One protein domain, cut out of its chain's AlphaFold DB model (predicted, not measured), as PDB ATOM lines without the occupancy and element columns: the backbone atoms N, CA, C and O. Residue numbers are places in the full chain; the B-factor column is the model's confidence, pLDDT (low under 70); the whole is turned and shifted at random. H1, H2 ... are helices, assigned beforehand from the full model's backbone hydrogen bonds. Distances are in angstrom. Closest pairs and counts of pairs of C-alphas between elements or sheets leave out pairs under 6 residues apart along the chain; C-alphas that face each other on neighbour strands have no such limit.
ATOM      1  N   GLN A  15     -30.935 -24.662  26.298       68.31
ATOM      2  CA  GLN A  15     -31.236 -26.077  26.079       68.31
ATOM      3  C   GLN A  15     -32.405 -26.558  26.947       68.31
ATOM      4  O   GLN A  15     -33.251 -27.307  26.466       68.31
ATOM      5  N   LEU A  16     -32.474 -26.126  28.210       66.12
ATOM      6  CA  LEU A  16     -33.574 -26.461  29.111       66.12
ATOM      7  C   LEU A  16     -34.859 -25.732  28.698       66.12
ATOM      8  O   LEU A  16     -35.916 -26.351  28.633       66.12
ATOM      9  N   SER A  17     -34.750 -24.462  28.310       68.06
ATOM     10  CA  SER A  17     -35.861 -23.670  27.775       68.06
ATOM     11  C   SER A  17     -36.467 -24.303  26.521       68.06
ATOM     12  O   SER A  17     -37.685 -24.444  26.445       68.06
ATOM     13  N   TYR A  18     -35.640 -24.754  25.568       74.19
ATOM     14  CA  TYR A  18     -36.121 -25.470  24.379       74.19
ATOM     15  C   TYR A  18     -36.848 -26.766  24.753       74.19
ATOM     16  O   TYR A  18     -37.954 -27.016  24.283       74.19
ATOM     17  N   ARG A  19     -36.272 -27.563  25.659       69.44
ATOM     18  CA  ARG A  19     -36.873 -28.822  26.120       69.44
ATOM     19  C   ARG A  19     -38.220 -28.616  26.817       69.44
ATOM     20  O   ARG A  19     -39.144 -29.389  26.581       69.44
ATOM     21  N   ILE A  20     -38.351 -27.567  27.628       67.31
ATOM     22  CA  ILE A  20     -39.616 -27.200  28.277       67.31
ATOM     23  C   ILE A  20     -40.637 -26.743  27.241       67.31
ATOM     24  O   ILE A  20     -41.778 -27.185  27.280       67.31
ATOM     25  N   GLN A  21     -40.241 -25.920  26.269       69.56
ATOM     26  CA  GLN A  21     -41.130 -25.506  25.180       69.56
ATOM     27  C   GLN A  21     -41.609 -26.695  24.339       69.56
ATOM     28  O   GLN A  21     -42.789 -26.760  23.991       69.56
ATOM     29  N   SER A  22     -40.736 -27.665  24.051       73.31
ATOM     30  CA  SER A  22     -41.117 -28.917  23.388       73.31
ATOM     31  C   SER A  22     -42.091 -29.736  24.234       73.31
ATOM     32  O   SER A  22     -43.064 -30.255  23.693       73.31
ATOM     33  N   LEU A  23     -41.882 -29.807  25.553       70.69
ATOM     34  CA  LEU A  23     -42.792 -30.486  26.477       70.69
ATOM     35  C   LEU A  23     -44.167 -29.802  26.526       70.69
ATOM     36  O   LEU A  23     -45.190 -30.473  26.443       70.69
ATOM     37  N   VAL A  24     -44.199 -28.465  26.570       68.25
ATOM     38  CA  VAL A  24     -45.429 -27.660  26.485       68.25
ATOM     39  C   VAL A  24     -46.157 -27.940  25.171       68.25
ATOM     40  O   VAL A  24     -47.366 -28.166  25.176       68.25
ATOM     41  N   ALA A  25     -45.448 -27.940  24.041       72.62
ATOM     42  CA  ALA A  25     -46.036 -28.214  22.733       72.62
ATOM     43  C   ALA A  25     -46.609 -29.639  22.656       72.62
ATOM     44  O   ALA A  25     -47.740 -29.818  22.210       72.62
ATOM     45  N   PHE A  26     -45.866 -30.628  23.157       70.06
ATOM     46  CA  PHE A  26     -46.297 -32.021  23.214       70.06
ATOM     47  C   PHE A  26     -47.512 -32.213  24.132       70.06
ATOM     48  O   PHE A  26     -48.471 -32.878  23.749       70.06
ATOM     49  N   SER A  27     -47.544 -31.553  25.295       66.25
ATOM     50  CA  SER A  27     -48.667 -31.639  26.239       66.25
ATOM     51  C   SER A  27     -50.011 -31.242  25.618       66.25
ATOM     52  O   SER A  27     -51.043 -31.814  25.950       66.25
ATOM     53  N   LYS A  28     -50.003 -30.303  24.663       67.81
ATOM     54  CA  LYS A  28     -51.204 -29.842  23.945       67.81
ATOM     55  C   LYS A  28     -51.722 -30.851  22.921       67.81
ATOM     56  O   LYS A  28     -52.836 -30.695  22.434       67.81
ATOM     57  N   THR A  29     -50.915 -31.852  22.575       71.31
ATOM     58  CA  THR A  29     -51.271 -32.927  21.638       71.31
ATOM     59  C   THR A  29     -51.729 -34.206  22.337       71.31
ATOM     60  O   THR A  29     -52.121 -35.157  21.664       71.31
ATOM     61  N   LEU A  30     -51.704 -34.244  23.676       65.50
ATOM     62  CA  LEU A  30     -52.080 -35.429  24.437       65.50
ATOM     63  C   LEU A  30     -53.611 -35.568  24.584       65.50
ATOM     64  O   LEU A  30     -54.297 -34.581  24.854       65.50
ATOM     65  N   PRO A  31     -54.157 -36.790  24.435       64.56
ATOM     66  CA  PRO A  31     -55.562 -37.099  24.704       64.56
ATOM     67  C   PRO A  31     -56.000 -36.737  26.134       64.56
ATOM     68  O   PRO A  31     -55.297 -37.044  27.092       64.56
ATOM     69  N   ALA A  32     -57.213 -36.194  26.288       60.28
ATOM     70  CA  ALA A  32     -57.800 -35.812  27.582       60.28
ATOM     71  C   ALA A  32     -57.755 -36.885  28.703       60.28
ATOM     72  O   ALA A  32     -57.518 -36.508  29.846       60.28
ATOM     73  N   PRO A  33     -57.893 -38.203  28.433       57.09
ATOM     74  CA  PRO A  33     -57.821 -39.234  29.477       57.09
ATOM     75  C   PRO A  33     -56.441 -39.395  30.135       57.09
ATOM     76  O   PRO A  33     -56.339 -39.991  31.199       57.09
ATOM     77  N   LEU A  34     -55.371 -38.892  29.510       54.62
ATOM     78  CA  LEU A  34     -54.014 -38.891  30.080       54.62
ATOM     79  C   LEU A  34     -53.775 -37.704  31.027       54.62
ATOM     80  O   LEU A  34     -52.734 -37.639  31.673       54.62
ATOM     81  N   ILE A  35     -54.719 -36.762  31.076       55.12
ATOM     82  CA  ILE A  35     -54.662 -35.534  31.880       55.12
ATOM     83  C   ILE A  35     -55.371 -35.738  33.234       55.12
ATOM     84  O   ILE A  35     -55.175 -34.957  34.161       55.12
ATOM     85  N   GLU A  36     -56.157 -36.811  33.389       60.66
ATOM     86  CA  GLU A  36     -56.732 -37.199  34.679       60.66
ATOM     87  C   GLU A  36     -55.639 -37.792  35.586       60.66
ATOM     88  O   GLU A  36     -55.328 -38.983  35.534       60.66
ATOM     89  N   GLU A  37     -55.062 -36.920  36.420       56.34
ATOM     90  CA  GLU A  37     -53.960 -37.153  37.372       56.34
ATOM     91  C   GLU A  37     -54.080 -38.475  38.155       56.34
ATOM     92  O   GLU A  37     -53.090 -39.181  38.345       56.34
ATOM     93  N   ASN A  38     -55.301 -38.873  38.519       58.75
ATOM     94  CA  ASN A  38     -55.550 -40.042  39.362       58.75
ATOM     95  C   ASN A  38     -55.468 -41.384  38.614       58.75
ATOM     96  O   ASN A  38     -55.019 -42.367  39.192       58.75
ATOM     97  N   PHE A  39     -55.851 -41.452  37.333       62.94
ATOM     98  CA  PHE A  39     -55.930 -42.736  36.619       62.94
ATOM     99  C   PHE A  39     -54.549 -43.293  36.248       62.94
ATOM    100  O   PHE A  39     -54.337 -44.507  36.223       62.94
ATOM    101  N   PHE A  40     -53.601 -42.413  35.922       62.62
ATOM    102  CA  PHE A  40     -52.273 -42.823  35.466       62.62
ATOM    103  C   PHE A  40     -51.329 -43.141  36.631       62.62
ATOM    104  O   PHE A  40     -50.590 -44.121  36.557       62.62
ATOM    105  N   LEU A  41     -51.391 -42.356  37.714       64.00
ATOM    106  CA  LEU A  41     -50.597 -42.587  38.924       64.00
ATOM    107  C   LEU A  41     -51.016 -43.883  39.635       64.00
ATOM    108  O   LEU A  41     -50.151 -44.683  39.978       64.00
ATOM    109  N   GLU A  42     -52.322 -44.162  39.732       64.44
ATOM    110  CA  GLU A  42     -52.842 -45.416  40.302       64.44
ATOM    111  C   GLU A  42     -52.352 -46.643  39.512       64.44
ATOM    112  O   GLU A  42     -51.943 -47.651  40.086       64.44
ATOM    113  N   LYS A  43     -52.297 -46.554  38.176       63.97
ATOM    114  CA  LYS A  43     -51.746 -47.633  37.344       63.97
ATOM    115  C   LYS A  43     -50.232 -47.791  37.475       63.97
ATOM    116  O   LYS A  43     -49.752 -48.920  37.415       63.97
ATOM    117  N   LEU A  44     -49.479 -46.709  37.656       61.50
ATOM    118  CA  LEU A  44     -48.027 -46.776  37.859       61.50
ATOM    119  C   LEU A  44     -47.667 -47.427  39.204       61.50
ATOM    120  O   LEU A  44     -46.776 -48.273  39.239       61.50
ATOM    121  N   GLU A  45     -48.417 -47.143  40.273       61.97
ATOM    122  CA  GLU A  45     -48.246 -47.806  41.578       61.97
ATOM    123  C   GLU A  45     -48.483 -49.325  41.496       61.97
ATOM    124  O   GLU A  45     -47.760 -50.107  42.116       61.97
ATOM    125  N   THR A  46     -49.434 -49.776  40.667       61.31
ATOM    126  CA  THR A  46     -49.650 -51.219  40.447       61.31
ATOM    127  C   THR A  46     -48.513 -51.912  39.689       61.31
ATOM    128  O   THR A  46     -48.321 -53.115  39.859       61.31
ATOM    129  N   VAL A  47     -47.743 -51.176  38.879       59.81
ATOM    130  CA  VAL A  47     -46.576 -51.701  38.147       59.81
ATOM    131  C   VAL A  47     -45.371 -51.841  39.079       59.81
ATOM    132  O   VAL A  47     -44.677 -52.854  39.024       59.81
ATOM    133  N   ASP A  48     -45.166 -50.883  39.985       55.22
ATOM    134  CA  ASP A  48     -44.089 -50.938  40.983       55.22
ATOM    135  C   ASP A  48     -44.324 -52.076  42.004       55.22
ATOM    136  O   ASP A  48     -43.401 -52.791  42.402       55.22
ATOM    137  N   ALA A  49     -45.593 -52.356  42.336       55.12
ATOM    138  CA  ALA A  49     -45.998 -53.474  43.192       55.12
ATOM    139  C   ALA A  49     -45.873 -54.870  42.535       55.12
ATOM    140  O   ALA A  49     -45.858 -55.879  43.243       55.12
ATOM    141  N   ALA A  50     -45.773 -54.956  41.203       58.94
ATOM    142  CA  ALA A  50     -45.762 -56.216  40.450       58.94
ATOM    143  C   ALA A  50     -44.370 -56.873  40.306       58.94
ATOM    144  O   ALA A  50     -44.226 -57.835  39.553       58.94
ATOM    145  N   GLY A  51     -43.351 -56.396  41.033       55.22
ATOM    146  CA  GLY A  51     -42.019 -57.020  41.066       55.22
ATOM    147  C   GLY A  51     -40.987 -56.424  40.100       55.22
ATOM    148  O   GLY A  51     -39.954 -57.037  39.858       55.22
ATOM    149  N   VAL A  52     -41.215 -55.209  39.594       55.41
ATOM    150  CA  VAL A  52     -40.269 -54.448  38.745       55.41
ATOM    151  C   VAL A  52     -38.974 -54.042  39.487       55.41
ATOM    152  O   VAL A  52     -38.007 -53.595  38.878       55.41
ATOM    153  N   ALA A  53     -38.909 -54.250  40.805       52.22
ATOM    154  CA  ALA A  53     -37.822 -53.795  41.670       52.22
ATOM    155  C   ALA A  53     -36.443 -54.452  41.428       52.22
ATOM    156  O   ALA A  53     -35.442 -53.884  41.868       52.22
ATOM    157  N   GLU A  54     -36.363 -55.613  40.768       58.03
ATOM    158  CA  GLU A  54     -35.086 -56.321  40.553       58.03
ATOM    159  C   GLU A  54     -34.295 -55.811  39.337       58.03
ATOM    160  O   GLU A  54     -33.064 -55.872  39.345       58.03
ATOM    161  N   ASP A  55     -34.962 -55.238  38.328       66.19
ATOM    162  CA  ASP A  55     -34.296 -54.654  37.160       66.19
ATOM    163  C   ASP A  55     -34.189 -53.132  37.305       66.19
ATOM    164  O   ASP A  55     -35.154 -52.377  37.146       66.19
ATOM    165  N   SER A  56     -32.972 -52.671  37.600       70.38
ATOM    166  CA  SER A  56     -32.684 -51.252  37.815       70.38
ATOM    167  C   SER A  56     -33.020 -50.360  36.611       70.38
ATOM    168  O   SER A  56     -33.364 -49.197  36.815       70.38
ATOM    169  N   LEU A  57     -32.964 -50.880  35.376       68.19
ATOM    170  CA  LEU A  57     -33.311 -50.112  34.177       68.19
ATOM    171  C   LEU A  57     -34.827 -50.008  34.009       68.19
ATOM    172  O   LEU A  57     -35.337 -48.936  33.684       68.19
ATOM    173  N   LEU A  58     -35.554 -51.095  34.274       69.00
ATOM    174  CA  LEU A  58     -37.015 -51.096  34.191       69.00
ATOM    175  C   LEU A  58     -37.628 -50.165  35.248       69.00
ATOM    176  O   LEU A  58     -38.544 -49.402  34.945       69.00
ATOM    177  N   ARG A  59     -37.062 -50.157  36.460       73.25
ATOM    178  CA  ARG A  59     -37.443 -49.235  37.534       73.25
ATOM    179  C   ARG A  59     -37.164 -47.772  37.181       73.25
ATOM    180  O   ARG A  59     -38.054 -46.936  37.306       73.25
ATOM    181  N   ASP A  60     -35.967 -47.470  36.673       75.19
ATOM    182  CA  ASP A  60     -35.627 -46.121  36.207       75.19
ATOM    183  C   ASP A  60     -36.596 -45.658  35.091       75.19
ATOM    184  O   ASP A  60     -37.015 -44.501  35.080       75.19
ATOM    185  N   ALA A  61     -37.016 -46.546  34.181       71.75
ATOM    186  CA  ALA A  61     -37.969 -46.229  33.110       71.75
ATOM    187  C   ALA A  61     -39.389 -45.910  33.625       71.75
ATOM    188  O   ALA A  61     -40.052 -44.998  33.110       71.75
ATOM    189  N   VAL A  62     -39.855 -46.627  34.654       75.00
ATOM    190  CA  VAL A  62     -41.132 -46.359  35.339       75.00
ATOM    191  C   VAL A  62     -41.081 -45.019  36.082       75.00
ATOM    192  O   VAL A  62     -41.990 -44.197  35.927       75.00
ATOM    193  N   ASP A  63     -39.991 -44.731  36.798       75.50
ATOM    194  CA  ASP A  63     -39.791 -43.448  37.488       75.50
ATOM    195  C   ASP A  63     -39.711 -42.272  36.503       75.50
ATOM    196  O   ASP A  63     -40.266 -41.195  36.747       75.50
ATOM    197  N   ILE A  64     -39.060 -42.464  35.353       79.25
ATOM    198  CA  ILE A  64     -38.997 -41.469  34.273       79.25
ATOM    199  C   ILE A  64     -40.383 -41.176  33.729       79.25
ATOM    200  O   ILE A  64     -40.722 -40.010  33.535       79.25
ATOM    201  N   THR A  65     -41.181 -42.214  33.497       73.44
ATOM    202  CA  THR A  65     -42.535 -42.084  32.954       73.44
ATOM    203  C   THR A  65     -43.456 -41.385  33.957       73.44
ATOM    204  O   THR A  65     -44.196 -40.476  33.583       73.44
ATOM    205  N   SER A  66     -43.341 -41.713  35.244       75.00
ATOM    206  CA  SER A  66     -44.064 -41.037  36.328       75.00
ATOM    207  C   SER A  66     -43.697 -39.552  36.405       75.00
ATOM    208  O   SER A  66     -44.567 -38.680  36.384       75.00
ATOM    209  N   LYS A  67     -42.396 -39.229  36.395       76.88
ATOM    210  CA  LYS A  67     -41.917 -37.838  36.402       76.88
ATOM    211  C   LYS A  67     -42.234 -37.085  35.114       76.88
ATOM    212  O   LYS A  67     -42.415 -35.873  35.164       76.88
ATOM    213  N   PHE A  68     -42.324 -37.770  33.976       78.19
ATOM    214  CA  PHE A  68     -42.757 -37.186  32.708       78.19
ATOM    215  C   PHE A  68     -44.211 -36.729  32.778       78.19
ATOM    216  O   PHE A  68     -44.515 -35.593  32.419       78.19
ATOM    217  N   VAL A  69     -45.094 -37.594  33.286       73.81
ATOM    218  CA  VAL A  69     -46.515 -37.285  33.483       73.81
ATOM    219  C   VAL A  69     -46.669 -36.128  34.470       73.81
ATOM    220  O   VAL A  69     -47.340 -35.148  34.152       73.81
ATOM    221  N   LEU A  70     -45.963 -36.161  35.605       74.38
ATOM    222  CA  LEU A  70     -45.955 -35.054  36.568       74.38
ATOM    223  C   LEU A  70     -45.402 -33.753  35.967       74.38
ATOM    224  O   LEU A  70     -45.934 -32.682  36.238       74.38
ATOM    225  N   ALA A  71     -44.374 -33.820  35.115       73.50
ATOM    226  CA  ALA A  71     -43.835 -32.649  34.424       73.50
ATOM    227  C   ALA A  71     -44.832 -32.071  33.403       73.50
ATOM    228  O   ALA A  71     -44.940 -30.852  33.285       73.50
ATOM    229  N   ILE A  72     -45.589 -32.917  32.695       72.44
ATOM    230  CA  ILE A  72     -46.670 -32.493  31.792       72.44
ATOM    231  C   ILE A  72     -47.792 -31.801  32.575       72.44
ATOM    232  O   ILE A  72     -48.205 -30.704  32.197       72.44
ATOM    233  N   LEU A  73     -48.257 -32.414  33.666       71.19
ATOM    234  CA  LEU A  73     -49.317 -31.869  34.517       71.19
ATOM    235  C   LEU A  73     -48.890 -30.548  35.163       71.19
ATOM    236  O   LEU A  73     -49.644 -29.575  35.136       71.19
ATOM    237  N   ALA A  74     -47.649 -30.475  35.656       70.19
ATOM    238  CA  ALA A  74     -47.075 -29.246  36.184       70.19
ATOM    239  C   ALA A  74     -47.078 -28.148  35.114       70.19
ATOM    240  O   ALA A  74     -47.538 -27.050  35.386       70.19
ATOM    241  N   VAL A  75     -46.637 -28.423  33.884       69.69
ATOM    242  CA  VAL A  75     -46.639 -27.438  32.785       69.69
ATOM    243  C   VAL A  75     -48.047 -26.938  32.424       69.69
ATOM    244  O   VAL A  75     -48.197 -25.797  31.979       69.69
ATOM    245  N   GLN A  76     -49.079 -27.764  32.603       68.44
ATOM    246  CA  GLN A  76     -50.471 -27.406  32.312       68.44
ATOM    247  C   GLN A  76     -51.161 -26.632  33.451       68.44
ATOM    248  O   GLN A  76     -52.152 -25.948  33.187       68.44
ATOM    249  N   ASN A  77     -50.648 -26.693  34.687       67.31
ATOM    250  CA  ASN A  77     -51.272 -26.087  35.864       67.31
ATOM    251  C   ASN A  77     -50.414 -24.954  36.472       67.31
ATOM    252  O   ASN A  77     -49.475 -25.241  37.213       67.31
ATOM    253  N   PRO A  78     -50.741 -23.666  36.246       58.12
ATOM    254  CA  PRO A  78     -49.895 -22.516  36.602       58.12
ATOM    255  C   PRO A  78     -49.722 -22.253  38.115       58.12
ATOM    256  O   PRO A  78     -49.089 -21.268  38.487       58.12
ATOM    257  N   ALA A  79     -50.299 -23.087  38.988       56.19
ATOM    258  CA  ALA A  79     -50.236 -22.951  40.446       56.19
ATOM    259  C   ALA A  79     -49.097 -23.754  41.118       56.19
ATOM    260  O   ALA A  79     -48.928 -23.656  42.332       56.19
ATOM    261  N   VAL A  80     -48.334 -24.550  40.361       57.53
ATOM    262  CA  VAL A  80     -47.299 -25.464  40.881       57.53
ATOM    263  C   VAL A  80     -45.902 -24.917  40.570       57.53
ATOM    264  O   VAL A  80     -45.675 -24.410  39.476       57.53
ATOM    265  N   ASP A  81     -44.942 -25.026  41.497       60.78
ATOM    266  CA  ASP A  81     -43.535 -24.688  41.219       60.78
ATOM    267  C   ASP A  81     -42.944 -25.676  40.196       60.78
ATOM    268  O   ASP A  81     -42.544 -26.799  40.504       60.78
ATOM    269  N   HIS A  82     -42.965 -25.266  38.929       66.50
ATOM    270  CA  HIS A  82     -42.680 -26.115  37.773       66.50
ATOM    271  C   HIS A  82     -41.221 -26.581  37.685       66.50
ATOM    272  O   HIS A  82     -40.924 -27.574  37.020       66.50
ATOM    273  N   ASN A  83     -40.290 -25.851  38.303       67.75
ATOM    274  CA  ASN A  83     -38.868 -26.022  38.020       67.75
ATOM    275  C   ASN A  83     -38.307 -27.323  38.599       67.75
ATOM    276  O   ASN A  83     -37.505 -27.982  37.936       67.75
ATOM    277  N   GLU A  84     -38.739 -27.726  39.792       72.38
ATOM    278  CA  GLU A  84     -38.191 -28.900  40.473       72.38
ATOM    279  C   GLU A  84     -38.592 -30.210  39.778       72.38
ATOM    280  O   GLU A  84     -37.733 -31.041  39.473       72.38
ATOM    281  N   VAL A  85     -39.874 -30.367  39.432       71.94
ATOM    282  CA  VAL A  85     -40.401 -31.579  38.777       71.94
ATOM    283  C   VAL A  85     -39.815 -31.750  37.373       71.94
ATOM    284  O   VAL A  85     -39.354 -32.836  37.013       71.94
ATOM    285  N   ILE A  86     -39.751 -30.667  36.596       72.31
ATOM    286  CA  ILE A  86     -39.198 -30.673  35.237       72.31
ATOM    287  C   ILE A  86     -37.692 -30.971  35.254       72.31
ATOM    288  O   ILE A  86     -37.212 -31.788  34.462       72.31
ATOM    289  N   CYS A  87     -36.929 -30.339  36.152       76.12
ATOM    290  CA  CYS A  87     -35.495 -30.613  36.276       76.12
ATOM    291  C   CYS A  87     -35.242 -32.050  36.750       76.12
ATOM    292  O   CYS A  87     -34.351 -32.719  36.227       76.12
ATOM    293  N   SER A  88     -36.051 -32.552  37.687       79.00
ATOM    294  CA  SER A  88     -35.988 -33.935  38.171       79.00
ATOM    295  C   SER A  88     -36.253 -34.949  37.052       79.00
ATOM    296  O   SER A  88     -35.516 -35.931  36.941       79.00
ATOM    297  N   TYR A  89     -37.228 -34.688  36.172       80.88
ATOM    298  CA  TYR A  89     -37.489 -35.508  34.986       80.88
ATOM    299  C   TYR A  89     -36.282 -35.551  34.034       80.88
ATOM    300  O   TYR A  89     -35.803 -36.633  33.693       80.88
ATOM    301  N   PHE A  90     -35.740 -34.394  33.635       80.81
ATOM    302  CA  PHE A  90     -34.613 -34.364  32.693       80.81
ATOM    303  C   PHE A  90     -33.323 -34.949  33.272       80.81
ATOM    304  O   PHE A  90     -32.560 -35.570  32.528       80.81
ATOM    305  N   ASN A  91     -33.079 -34.789  34.575       83.19
ATOM    306  CA  ASN A  91     -31.935 -35.404  35.246       83.19
ATOM    307  C   ASN A  91     -32.052 -36.931  35.269       83.19
ATOM    308  O   ASN A  91     -31.077 -37.623  34.971       83.19
ATOM    309  N   LEU A  92     -33.243 -37.455  35.566       83.38
ATOM    310  CA  LEU A  92     -33.480 -38.894  35.583       83.38
ATOM    311  C   LEU A  92     -33.376 -39.495  34.173       83.38
ATOM    312  O   LEU A  92     -32.644 -40.460  33.976       83.38
ATOM    313  N   MET A  93     -33.994 -38.856  33.175       81.25
ATOM    314  CA  MET A  93     -33.877 -39.254  31.767       81.25
ATOM    315  C   MET A  93     -32.419 -39.236  31.286       81.25
ATOM    316  O   MET A  93     -31.967 -40.163  30.618       81.25
ATOM    317  N   GLY A  94     -31.649 -38.203  31.645       82.81
ATOM    318  CA  GLY A  94     -30.228 -38.124  31.310       82.81
ATOM    319  C   GLY A  94     -29.398 -39.239  31.953       82.81
ATOM    320  O   GLY A  94     -28.513 -39.794  31.302       82.81
ATOM    321  N   SER A  95     -29.696 -39.595  33.207       86.12
ATOM    322  CA  SER A  95     -29.041 -40.708  33.902       86.12
ATOM    323  C   SER A  95     -29.364 -42.053  33.249       86.12
ATOM    324  O   SER A  95     -28.446 -42.821  32.968       86.12
ATOM    325  N   TYR A  96     -30.633 -42.302  32.927       84.25
ATOM    326  CA  TYR A  96     -31.073 -43.527  32.262       84.25
ATOM    327  C   TYR A  96     -30.456 -43.695  30.875       84.25
ATOM    328  O   TYR A  96     -29.878 -44.737  30.590       84.25
ATOM    329  N   LEU A  97     -30.478 -42.653  30.036       84.75
ATOM    330  CA  LEU A  97     -29.861 -42.708  28.706       84.75
ATOM    331  C   LEU A  97     -28.352 -42.970  28.778       84.75
ATOM    332  O   LEU A  97     -27.799 -43.657  27.921       84.75
ATOM    333  N   LYS A  98     -27.677 -42.445  29.807       88.31
ATOM    334  CA  LYS A  98     -26.262 -42.739  30.045       88.31
ATOM    335  C   LYS A  98     -26.051 -44.209  30.426       88.31
ATOM    336  O   LYS A  98     -25.159 -44.838  29.863       88.31
ATOM    337  N   LYS A  99     -26.868 -44.751  31.336       85.69
ATOM    338  CA  LYS A  99     -26.812 -46.167  31.733       85.69
ATOM    339  C   LYS A  99     -27.110 -47.103  30.556       85.69
ATOM    340  O   LYS A  99     -26.353 -48.039  30.344       85.69
ATOM    341  N   ASP A 100     -28.141 -46.820  29.762       83.88
ATOM    342  CA  ASP A 100     -28.503 -47.595  28.562       83.88
ATOM    343  C   ASP A 100     -27.372 -47.592  27.518       83.88
ATOM    344  O   ASP A 100     -27.024 -48.630  26.957       83.88
ATOM    345  N   TYR A 101     -26.728 -46.440  27.301       89.56
ATOM    346  CA  TYR A 101     -25.566 -46.353  26.415       89.56
ATOM    347  C   TYR A 101     -24.374 -47.178  26.921       89.56
ATOM    348  O   TYR A 101     -23.725 -47.875  26.140       89.56
ATOM    349  N   GLU A 102     -24.070 -47.103  28.218       89.56
ATOM    350  CA  GLU A 102     -23.000 -47.897  28.830       89.56
ATOM    351  C   GLU A 102     -23.311 -49.399  28.758       89.56
ATOM    352  O   GLU A 102     -22.424 -50.164  28.378       89.56
ATOM    353  N   ALA A 103     -24.563 -49.802  29.004       86.69
ATOM    354  CA  ALA A 103     -25.026 -51.184  28.892       86.69
ATOM    355  C   ALA A 103     -24.860 -51.734  27.465       86.69
ATOM    356  O   ALA A 103     -24.214 -52.765  27.273       86.69
ATOM    357  N   LYS A 104     -25.319 -50.998  26.447       88.25
ATOM    358  CA  LYS A 104     -25.141 -51.375  25.030       88.25
ATOM    359  C   LYS A 104     -23.674 -51.450  24.620       88.25
ATOM    360  O   LYS A 104     -23.269 -52.316  23.848       88.25
ATOM    361  N   LYS A 105     -22.841 -50.547  25.144       91.25
ATOM    362  CA  LYS A 105     -21.393 -50.586  24.907       91.25
ATOM    363  C   LYS A 105     -20.761 -51.832  25.530       91.25
ATOM    364  O   LYS A 105     -19.867 -52.417  24.922       91.25
ATOM    365  N   THR A 106     -21.181 -52.215  26.735       88.75
ATOM    366  CA  THR A 106     -20.695 -53.443  27.376       88.75
ATOM    367  C   THR A 106     -21.188 -54.694  26.666       88.75
ATOM    368  O   THR A 106     -20.389 -55.599  26.477       88.75
ATOM    369  N   GLU A 107     -22.441 -54.718  26.211       91.62
ATOM    370  CA  GLU A 107     -23.028 -55.825  25.450       91.62
ATOM    371  C   GLU A 107     -22.222 -56.105  24.181       91.62
ATOM    372  O   GLU A 107     -21.709 -57.208  24.012       91.62
ATOM    373  N   LYS A 108     -21.954 -55.070  23.378       93.31
ATOM    374  CA  LYS A 108     -21.109 -55.206  22.187       93.31
ATOM    375  C   LYS A 108     -19.709 -55.745  22.510       93.31
ATOM    376  O   LYS A 108     -19.163 -56.559  21.776       93.31
ATOM    377  N   ARG A 109     -19.110 -55.298  23.617       93.56
ATOM    378  CA  ARG A 109     -17.789 -55.788  24.036       93.56
ATOM    379  C   ARG A 109     -17.834 -57.253  24.478       93.56
ATOM    380  O   ARG A 109     -16.854 -57.964  24.298       93.56
ATOM    381  N   VAL A 110     -18.935 -57.691  25.084       93.25
ATOM    382  CA  VAL A 110     -19.141 -59.098  25.440       93.25
ATOM    383  C   VAL A 110     -19.275 -59.945  24.177       93.25
ATOM    384  O   VAL A 110     -18.625 -60.982  24.111       93.25
ATOM    385  N   GLU A 111     -20.022 -59.489  23.168       93.81
ATOM    386  CA  GLU A 111     -20.101 -60.160  21.860       93.81
ATOM    387  C   GLU A 111     -18.713 -60.311  21.218       93.81
ATOM    388  O   GLU A 111     -18.319 -61.422  20.877       93.81
ATOM    389  N   GLU A 112     -17.919 -59.234  21.161       94.50
ATOM    390  CA  GLU A 112     -16.547 -59.271  20.623       94.50
ATOM    391  C   GLU A 112     -15.656 -60.291  21.365       94.50
ATOM    392  O   GLU A 112     -14.913 -61.046  20.740       94.50
ATOM    393  N   ILE A 113     -15.752 -60.365  22.699       94.25
ATOM    394  CA  ILE A 113     -14.991 -61.336  23.508       94.25
ATOM    395  C   ILE A 113     -15.471 -62.772  23.262       94.25
ATOM    396  O   ILE A 113     -14.656 -63.696  23.266       94.25
ATOM    397  N   LEU A 114     -16.776 -62.986  23.076       94.25
ATOM    398  CA  LEU A 114     -17.325 -64.309  22.781       94.25
ATOM    399  C   LEU A 114     -16.856 -64.810  21.411       94.25
ATOM    400  O   LEU A 114     -16.450 -65.968  21.314       94.25
ATOM    401  N   ASP A 115     -16.817 -63.941  20.400       94.56
ATOM    402  CA  ASP A 115     -16.283 -64.269  19.075       94.56
ATOM    403  C   ASP A 115     -14.784 -64.619  19.141       94.56
ATOM    404  O   ASP A 115     -14.334 -65.615  18.563       94.56
ATOM    405  N   GLU A 116     -13.993 -63.840  19.890       94.44
ATOM    406  CA  GLU A 116     -12.574 -64.137  20.125       94.44
ATOM    407  C   GLU A 116     -12.378 -65.474  20.855       94.44
ATOM    408  O   GLU A 116     -11.476 -66.245  20.507       94.44
ATOM    409  N   LEU A 117     -13.228 -65.772  21.844       93.75
ATOM    410  CA  LEU A 117     -13.194 -67.022  22.596       93.75
ATOM    411  C   LEU A 117     -13.548 -68.220  21.708       93.75
ATOM    412  O   LEU A 117     -12.857 -69.238  21.767       93.75
ATOM    413  N   GLU A 118     -14.569 -68.103  20.857       94.56
ATOM    414  CA  GLU A 118     -14.921 -69.146  19.890       94.56
ATOM    415  C   GLU A 118     -13.773 -69.382  18.899       94.56
ATOM    416  O   GLU A 118     -13.367 -70.524  18.664       94.56
ATOM    417  N   GLY A 119     -13.173 -68.305  18.383       94.12
ATOM    418  CA  GLY A 119     -12.002 -68.388  17.512       94.12
ATOM    419  C   GLY A 119     -10.767 -68.975  18.203       94.12
ATOM    420  O   GLY A 119      -9.953 -69.644  17.565       94.12
ATOM    421  N   SER A 120     -10.597 -68.745  19.507       93.12
ATOM    422  CA  SER A 120      -9.534 -69.372  20.296       93.12
ATOM    423  C   SER A 120      -9.803 -70.857  20.527       93.12
ATOM    424  O   SER A 120      -8.880 -71.659  20.419       93.12
ATOM    425  N   LYS A 121     -11.054 -71.237  20.805       94.12
ATOM    426  CA  LYS A 121     -11.442 -72.632  21.025       94.12
ATOM    427  C   LYS A 121     -11.263 -73.472  19.760       94.12
ATOM    428  O   LYS A 121     -10.715 -74.565  19.841       94.12
TER     429      LYS A 121
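What this domain is: This is residues 15 to 121 of the 312 residues of an uncharacterized protein of Steinernema carpocapsae (UniProt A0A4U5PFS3). A very long helix, H4, makes the long axis; its first part packs along H3, and its residues 104 to 121 stick out as a free arm. H2, H3 and the first part of H4 lie side by side in a row, each running opposite to the one before, while H1 sets off about perpendicular to H3 at the last residues of H3. The printed part has 107 residues with four named helices, in the order H1, H2, H3, H4, and no named strand; the class is all helix. The whole is loose, with a radius of gyration of the C-alphas of 18.6 A, and elongated, spanning 65 by 36 by 23 A.

How they stand to each other: Start at residues 15 to 27, which form H1, and compare them with H3, residues 56 to 76, the hub that touches the other three helices. H1 touches H3 with residues 23 to 27 alone, on residues 72 to 76 of H3; the closest C-alphas, those of Ser 27 and Ile 72, are 6.0 A apart, and the lines stand about perpendicular at 77 degrees. Next look at H2, residues 37 to 48, which is apart from H1. H2 and H3 form a helical hairpin: they touch at a shallow tilt of 7 degrees, opposite ways, and their closest C-alphas, those of Leu 44 and Ser 66, are 7.1 A apart. H3 forms a second helical hairpin with H4, residues 82 to 121, of which residues 82 to 100 alone touch H3. They stand at a shallow tilt of 26 degrees, opposite ways, and their closest C-alphas are those of Ala 71 and Ile 86, 5.1 A apart. H1 and H4 are close but not clearly touching, with the C-alphas of Ile 20 and Ile 86 closest at 7.8 A, and H2 and H4 are apart. In the backbones of H1, H3 and H4 every O i to N i+4 pair is within hydrogen-bond range; in H2 it is 7 of 8.

Where its parts are: Find C-alpha 15 at (-31.236, -26.077, 26.079); from there H1 runs 18.3 A to Ser 27. H2 runs 17.3 A from Glu 37 to Asp 48. Find C-alpha 56 at (-32.684, -51.252, 37.815), where H3 begins; it runs 30.3 A to Gln 76. H4 runs 58.5 A from His 82 to C-alpha 121 at (-11.442, -72.632, 21.025).

The domain as a whole: The two C-alphas farthest apart, those of Ala 79 and Lys 121, are 66.0 A apart. Without residues 104 to 121, the body of 89 residues spans 37 by 31 by 22 A. The printed part has no cut, and the link from H3 to H4 is tight, the other two short. The mean pLDDT of the printed part is 73.7; look for values under 70 at residues 30 to 55 and 75 to 83, among others.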